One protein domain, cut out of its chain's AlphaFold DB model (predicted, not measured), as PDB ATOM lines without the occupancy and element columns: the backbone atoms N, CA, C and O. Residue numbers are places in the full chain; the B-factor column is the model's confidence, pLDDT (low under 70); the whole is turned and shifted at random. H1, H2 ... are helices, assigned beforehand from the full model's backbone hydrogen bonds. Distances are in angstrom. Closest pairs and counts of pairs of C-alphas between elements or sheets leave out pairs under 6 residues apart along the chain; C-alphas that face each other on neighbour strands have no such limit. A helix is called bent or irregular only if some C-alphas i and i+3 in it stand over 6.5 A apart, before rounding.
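AT A GLANCE: This is residues 403 to 459 of the 477 residues of an uncharacterized protein of Acidobacteria bacterium (UniProt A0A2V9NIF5). H2, the longest helix, and H1 make a V joined by a tight link, and the short helix H3 stands beyond the V's open side, with a wide loop from H2 swinging out before it returns to H3. The printed part, 57 residues with three named helices in the order H1, H2, H3 and no named strand, is all helix, loose with a radius of gyration of the C-alphas of 12.9 A, and spans 40 by 20 by 14 A.

HOW THE PARTS SIT: H2, residues 418 to 432, touches H1, residues 403 to 412, closest at the C-alphas of Lys 421 and Thr 412, 5.2 A apart. They run opposite ways at a steep tilt of 68 degrees, only just short of about perpendicular. H1 only just touches H3, residues 447 to 455, with 3 pairs of C-alphas within 8 A, the closest being Val 404 and Ala 449 at 7.1 A; their lines are about perpendicular at 75 degrees. H2 and H3 are apart. Every O i to N i+4 pair is within hydrogen-bond range in H1 and H2, and 4 of 5 in H3.

IN THESE COORDINATES: H2 is 21.3 A long, H1 14.3 A and H3 9.9 A. H1 begins at C-alpha 403 (78.451, -0.322, 45.419); H3 ends at C-alpha 455 (68.425, -3.246, 34.824). H3 is only just irregular: C-alphas 452 and 455 are 6.9 A apart.

THE WHOLE: The printed part has no cut. The long link, residues 433 to 446, stands free at 441 to 446, and its residues 434 to 435 pair parallel with 457 to 458. The pLDDT is under 70 at residues 437 to 443 and 459.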
ATOM      1  N   ARG A 403      77.978   0.176  46.720       90.69
ATOM      2  CA  ARG A 403      78.451  -0.322  45.419       90.69
ATOM      3  C   ARG A 403      78.612   0.799  44.395       90.69
ATOM      4  O   ARG A 403      79.519   0.731  43.567       90.69
ATOM      5  N   VAL A 404      77.796   1.854  44.476       89.00
ATOM      6  CA  VAL A 404      77.889   3.023  43.585       89.00
ATOM      7  C   VAL A 404      79.228   3.737  43.782       89.00
ATOM      8  O   VAL A 404      79.905   4.068  42.810       89.00
ATOM      9  N   LYS A 405      79.673   3.893  45.039       86.94
ATOM     10  CA  LYS A 405      80.994   4.458  45.367       86.94
ATOM     11  C   LYS A 405      82.122   3.646  44.746       86.94
ATOM     12  O   LYS A 405      83.021   4.220  44.134       86.94
ATOM     13  N   ALA A 406      82.086   2.334  44.961       91.31
ATOM     14  CA  ALA A 406      83.135   1.434  44.507       91.31
ATOM     15  C   ALA A 406      83.256   1.473  42.978       91.31
ATOM     16  O   ALA A 406      84.358   1.609  42.448       91.31
ATOM     17  N   LEU A 407      82.117   1.462  42.277       91.06
ATOM     18  CA  LEU A 407      82.072   1.579  40.824       91.06
ATOM     19  C   LEU A 407      82.634   2.925  40.339       91.06
ATOM     20  O   LEU A 407      83.451   2.953  39.419       91.06
ATOM     21  N   ALA A 408      82.270   4.034  40.993       88.69
ATOM     22  CA  ALA A 408      82.800   5.358  40.669       88.69
ATOM     23  C   ALA A 408      84.322   5.426  40.764       88.69
ATOM     24  O   ALA A 408      84.996   5.908  39.850       88.69
ATOM     25  N   GLN A 409      84.869   4.898  41.857       90.81
ATOM     26  CA  GLN A 409      86.310   4.854  42.088       90.81
ATOM     27  C   GLN A 409      87.015   3.959  41.070       90.81
ATOM     28  O   GLN A 409      88.094   4.309  40.600       90.81
ATOM     29  N   GLN A 410      86.396   2.843  40.685       93.50
ATOM     30  CA  GLN A 410      86.943   1.932  39.687       93.50
ATOM     31  C   GLN A 410      87.011   2.574  38.294       93.50
ATOM     32  O   GLN A 410      88.057   2.517  37.648       93.50
ATOM     33  N   ILE A 411      85.924   3.204  37.835       91.06
ATOM     34  CA  ILE A 411      85.850   3.827  36.501       91.06
ATOM     35  C   ILE A 411      86.833   4.998  36.392       91.06
ATOM     36  O   ILE A 411      87.507   5.167  35.377       91.06
ATOM     37  N   THR A 412      86.946   5.794  37.456       91.56
ATOM     38  CA  THR A 412      87.760   7.018  37.471       91.56
ATOM     39  C   THR A 412      89.204   6.804  37.928       91.56
ATOM     40  O   THR A 412      89.969   7.765  37.972       91.56
ATOM     41  N   ALA A 413      89.617   5.569  38.233       91.81
ATOM     42  CA  ALA A 413      90.931   5.265  38.810       91.81
ATOM     43  C   ALA A 413      92.112   5.797  37.981       91.81
ATOM     44  O   ALA A 413      93.134   6.189  38.541       91.81
ATOM     45  N   LYS A 414      91.967   5.821  36.649       88.25
ATOM     46  CA  LYS A 414      93.004   6.259  35.699       88.25
ATOM     47  C   LYS A 414      92.950   7.755  35.360       88.25
ATOM     48  O   LYS A 414      93.831   8.230  34.654       88.25
ATOM     49  N   ALA A 415      91.928   8.472  35.825       87.31
ATOM     50  CA  ALA A 415      91.700   9.877  35.505       87.31
ATOM     51  C   ALA A 415      92.109  10.780  36.676       87.31
ATOM     52  O   ALA A 415      91.720  10.556  37.831       87.31
ATOM     53  N   SER A 416      92.883  11.820  36.373       82.19
ATOM     54  CA  SER A 416      93.447  12.721  37.381       82.19
ATOM     55  C   SER A 416      92.632  14.010  37.491       82.19
ATOM     56  O   SER A 416      92.193  14.370  38.589       82.19
ATOM     57  N   ALA A 417      92.316  14.632  36.353       81.19
ATOM     58  CA  ALA A 417      91.540  15.865  36.289       81.19
ATOM     59  C   ALA A 417      90.020  15.602  36.378       81.19
ATOM     60  O   ALA A 417      89.548  14.583  35.869       81.19
ATOM     61  N   PRO A 418      89.213  16.510  36.966       80.25
ATOM     62  CA  PRO A 418      87.750  16.376  37.002       80.25
ATOM     63  C   PRO A 418      87.132  16.155  35.614       80.25
ATOM     64  O   PRO A 418      86.336  15.239  35.433       80.25
ATOM     65  N   ALA A 419      87.584  16.912  34.613       77.31
ATOM     66  CA  ALA A 419      87.138  16.779  33.227       77.31
ATOM     67  C   ALA A 419      87.495  15.416  32.591       77.31
ATOM     68  O   ALA A 419      86.791  14.933  31.712       77.31
ATOM     69  N   GLU A 420      88.566  14.754  33.035       82.69
ATOM     70  CA  GLU A 420      88.905  13.401  32.568       82.69
ATOM     71  C   GLU A 420      88.025  12.346  33.243       82.69
ATOM     72  O   GLU A 420      87.604  11.380  32.604       82.69
ATOM     73  N   LYS A 421      87.717  12.540  34.532       83.50
ATOM     74  CA  LYS A 421      86.808  11.664  35.284       83.50
ATOM     75  C   LYS A 421      85.421  11.689  34.643       83.50
ATOM     76  O   LYS A 421      84.877  10.619  34.386       83.50
ATOM     77  N   ALA A 422      84.934  12.881  34.284       82.00
ATOM     78  CA  ALA A 422      83.755  13.112  33.442       82.00
ATOM     79  C   ALA A 422      83.645  12.148  32.271       82.00
ATOM     80  O   ALA A 422      82.666  11.426  32.096       82.00
ATOM     81  N   ALA A 423      84.696  12.173  31.457       83.75
ATOM     82  CA  ALA A 423      84.717  11.531  30.171       83.75
ATOM     83  C   ALA A 423      84.832  10.022  30.370       83.75
ATOM     84  O   ALA A 423      84.182   9.257  29.667       83.75
ATOM     85  N   ALA A 424      85.612   9.575  31.362       87.88
ATOM     86  CA  ALA A 424      85.711   8.164  31.725       87.88
ATOM     87  C   ALA A 424      84.345   7.584  32.125       87.88
ATOM     88  O   ALA A 424      83.972   6.495  31.692       87.88
ATOM     89  N   ILE A 425      83.590   8.344  32.911       86.75
ATOM     90  CA  ILE A 425      82.239   8.019  33.357       86.75
ATOM     91  C   ILE A 425      81.264   7.943  32.185       86.75
ATOM     92  O   ILE A 425      80.583   6.931  32.016       86.75
ATOM     93  N   GLU A 426      81.221   8.992  31.362       83.56
ATOM     94  CA  GLU A 426      80.340   9.071  30.200       83.56
ATOM     95  C   GLU A 426      80.602   7.899  29.246       83.56
ATOM     96  O   GLU A 426      79.678   7.197  28.829       83.56
ATOM     97  N   ASN A 427      81.879   7.635  28.962       86.81
ATOM     98  CA  ASN A 427      82.298   6.536  28.103       86.81
ATOM     99  C   ASN A 427      81.926   5.170  28.693       86.81
ATOM    100  O   ASN A 427      81.467   4.296  27.956       86.81
ATOM    101  N   TYR A 428      82.086   4.975  30.007       88.06
ATOM    102  CA  TYR A 428      81.705   3.727  30.666       88.06
ATOM    103  C   TYR A 428      80.204   3.465  30.542       88.06
ATOM    104  O   TYR A 428      79.805   2.359  30.165       88.06
ATOM    105  N   LEU A 429      79.379   4.480  30.810       85.69
ATOM    106  CA  LEU A 429      77.928   4.363  30.724       85.69
ATOM    107  C   LEU A 429      77.466   4.092  29.293       85.69
ATOM    108  O   LEU A 429      76.663   3.192  29.066       85.69
ATOM    109  N   ARG A 430      78.049   4.790  28.313       82.62
ATOM    110  CA  ARG A 430      77.764   4.570  26.891       82.62
ATOM    111  C   ARG A 430      78.118   3.154  26.428       82.62
ATOM    112  O   ARG A 430      77.440   2.615  25.560       82.62
ATOM    113  N   ALA A 431      79.181   2.563  26.973       87.25
ATOM    114  CA  ALA A 431      79.648   1.238  26.572       87.25
ATOM    115  C   ALA A 431      78.887   0.077  27.242       87.25
ATOM    116  O   ALA A 431      78.794  -0.995  26.648       87.25
ATOM    117  N   HIS A 432      78.361   0.264  28.459       86.38
ATOM    118  CA  HIS A 432      77.820  -0.834  29.277       86.38
ATOM    119  C   HIS A 432      76.299  -0.785  29.513       86.38
ATOM    120  O   HIS A 432      75.759  -1.737  30.080       86.38
ATOM    121  N   TYR A 433      75.611   0.286  29.102       84.75
ATOM    122  CA  TYR A 433      74.184   0.505  29.374       84.75
ATOM    123  C   TYR A 433      73.390   0.751  28.086       84.75
ATOM    124  O   TYR A 433      73.891   1.344  27.133       84.75
ATOM    125  N   GLY A 434      72.140   0.280  28.056       78.50
ATOM    126  CA  GLY A 434      71.239   0.404  26.906       78.50
ATOM    127  C   GLY A 434      70.180   1.500  27.062       78.50
ATOM    128  O   GLY A 434      69.744   1.819  28.167       78.50
ATOM    129  N   TYR A 435      69.710   2.038  25.938       76.75
ATOM    130  CA  TYR A 435      68.611   3.005  25.908       76.75
ATOM    131  C   TYR A 435      67.247   2.313  25.787       76.75
ATOM    132  O   TYR A 435      67.066   1.448  24.930       76.75
ATOM    133  N   THR A 436      66.271   2.705  26.609       72.44
ATOM    134  CA  THR A 436      64.876   2.257  26.483       72.44
ATOM    135  C   THR A 436      63.883   3.290  27.013       72.44
ATOM    136  O   THR A 436      64.081   3.876  28.074       72.44
ATOM    137  N   LEU A 437      62.774   3.458  26.287       67.50
ATOM    138  CA  LEU A 437      61.627   4.284  26.685       67.50
ATOM    139  C   LEU A 437      60.616   3.531  27.557       67.50
ATOM    140  O   LEU A 437      59.673   4.128  28.073       67.50
ATOM    141  N   GLN A 438      60.769   2.215  27.701       68.25
ATOM    142  CA  GLN A 438      59.892   1.421  28.554       68.25
ATOM    143  C   GLN A 438      60.289   1.682  30.002       68.25
ATOM    144  O   GLN A 438      61.452   1.519  30.348       68.25
ATOM    145  N   LEU A 439      59.360   2.097  30.857       66.38
ATOM    146  CA  LEU A 439      59.616   2.325  32.281       66.38
ATOM    147  C   LEU A 439      59.139   1.119  33.109       66.38
ATOM    148  O   LEU A 439      58.199   0.435  32.694       66.38
ATOM    149  N   PRO A 440      59.764   0.819  34.264       66.06
ATOM    150  CA  PRO A 440      59.276  -0.219  35.161       66.06
ATOM    151  C   PRO A 440      57.893   0.172  35.685       66.06
ATOM    152  O   PRO A 440      57.649   1.338  35.986       66.06
ATOM    153  N   LYS A 441      56.995  -0.804  35.838       64.12
ATOM    154  CA  LYS A 441      55.646  -0.557  36.380       64.12
ATOM    155  C   LYS A 441      55.655  -0.165  37.863       64.12
ATOM    156  O   LYS A 441      54.671   0.375  38.350       64.12
ATOM    157  N   THR A 442      56.744  -0.454  38.574       67.31
ATOM    158  CA  THR A 442      56.917  -0.169  40.002       67.31
ATOM    159  C   THR A 442      58.229   0.563  40.233       67.31
ATOM    160  O   THR A 442      59.276   0.099  39.775       67.31
ATOM    161  N   THR A 443      58.182   1.670  40.972       68.50
ATOM    162  CA  THR A 443      59.372   2.428  41.367       68.50
ATOM    163  C   THR A 443      60.209   1.599  42.352       68.50
ATOM    164  O   THR A 443      59.694   1.235  43.413       68.50
ATOM    165  N   PRO A 444      61.472   1.262  42.032       72.69
ATOM    166  CA  PRO A 444      62.348   0.530  42.944       72.69
ATOM    167  C   PRO A 444      62.639   1.330  44.221       72.69
ATOM    168  O   PRO A 444      62.590   2.559  44.221       72.69
ATOM    169  N   HIS A 445      63.004   0.636  45.304       74.75
ATOM    170  CA  HIS A 445      63.375   1.294  46.561       74.75
ATOM    171  C   HIS A 445      64.608   2.201  46.395       74.75
ATOM    172  O   HIS A 445      64.591   3.334  46.881       74.75
ATOM    173  N   ASP A 446      65.629   1.710  45.683       80.06
ATOM    174  CA  ASP A 446      66.801   2.467  45.233       80.06
ATOM    175  C   ASP A 446      66.838   2.462  43.688       80.06
ATOM    176  O   ASP A 446      67.229   1.460  43.074       80.06
ATOM    177  N   PRO A 447      66.380   3.545  43.037       79.25
ATOM    178  CA  PRO A 447      66.322   3.616  41.580       79.25
ATOM    179  C   PRO A 447      67.717   3.629  40.935       79.25
ATOM    180  O   PRO A 447      67.875   3.119  39.824       79.25
ATOM    181  N   ILE A 448      68.737   4.149  41.627       82.38
ATOM    182  CA  ILE A 448      70.107   4.232  41.108       82.38
ATOM    183  C   ILE A 448      70.754   2.853  41.115       82.38
ATOM    184  O   ILE A 448      71.297   2.424  40.095       82.38
ATOM    185  N   ALA A 449      70.685   2.134  42.237       85.38
ATOM    186  CA  ALA A 449      71.258   0.796  42.330       85.38
ATOM    187  C   ALA A 449      70.578  -0.175  41.349       85.38
ATOM    188  O   ALA A 449      71.262  -0.947  40.669       85.38
ATOM    189  N   ASN A 450      69.249  -0.088  41.213       83.75
ATOM    190  CA  ASN A 450      68.504  -0.881  40.237       83.75
ATOM    191  C   ASN A 450      68.953  -0.573  38.797       83.75
ATOM    192  O   ASN A 450      69.204  -1.500  38.027       83.75
ATOM    193  N   PHE A 451      69.129   0.702  38.434       84.19
ATOM    194  CA  PHE A 451      69.639   1.071  37.111       84.19
ATOM    195  C   PHE A 451      71.070   0.563  36.877       84.19
ATOM    196  O   PHE A 451      71.330  -0.087  35.861       84.19
ATOM    197  N   LEU A 452      71.987   0.818  37.816       85.25
ATOM    198  CA  LEU A 452      73.415   0.547  37.644       85.25
ATOM    199  C   LEU A 452      73.761  -0.947  37.642       85.25
ATOM    200  O   LEU A 452      74.647  -1.352  36.884       85.25
ATOM    201  N   PHE A 453      73.095  -1.759  38.467       87.56
ATOM    202  CA  PHE A 453      73.518  -3.140  38.721       87.56
ATOM    203  C   PHE A 453      72.556  -4.204  38.197       87.56
ATOM    204  O   PHE A 453      73.025  -5.279  37.824       87.56
ATOM    205  N   GLU A 454      71.256  -3.915  38.126       86.38
ATOM    206  CA  GLU A 454      70.237  -4.905  37.753       86.38
ATOM    207  C   GLU A 454      69.749  -4.689  36.322       86.38
ATOM    208  O   GLU A 454      69.933  -5.538  35.454       86.38
ATOM    209  N   ARG A 455      69.148  -3.527  36.063       81.75
ATOM    210  CA  ARG A 455      68.425  -3.246  34.824       81.75
ATOM    211  C   ARG A 455      69.347  -2.916  33.658       81.75
ATOM    212  O   ARG A 455      69.081  -3.331  32.535       81.75
ATOM    213  N   ARG A 456      70.385  -2.116  33.920       83.44
ATOM    214  CA  ARG A 456      71.361  -1.604  32.941       83.44
ATOM    215  C   ARG A 456      70.749  -0.953  31.691       83.44
ATOM    216  O   ARG A 456      71.398  -0.866  30.649       83.44
ATOM    217  N   GLN A 457      69.495  -0.505  31.778       78.44
ATOM    218  CA  GLN A 457      68.757   0.128  30.688       78.44
ATOM    219  C   GLN A 457      67.836   1.233  31.219       78.44
ATOM    220  O   GLN A 457      67.185   1.052  32.252       78.44
ATOM    221  N   GLY A 458      67.744   2.360  30.510       70.75
ATOM    222  CA  GLY A 458      66.875   3.485  30.885       70.75
ATOM    223  C   GLY A 458      66.693   4.520  29.767       70.75
ATOM    224  O   GLY A 458      67.309   4.374  28.713       70.75
ATOM    225  N   PRO A 459      65.881   5.574  29.982       59.75
ATOM    226  CA  PRO A 459      65.583   6.623  28.991       59.75
ATOM    227  C   PRO A 459      66.745   7.615  28.771       59.75
ATOM    228  O   PRO A 459      66.547   8.768  28.397       59.75
TER     229      PRO A 459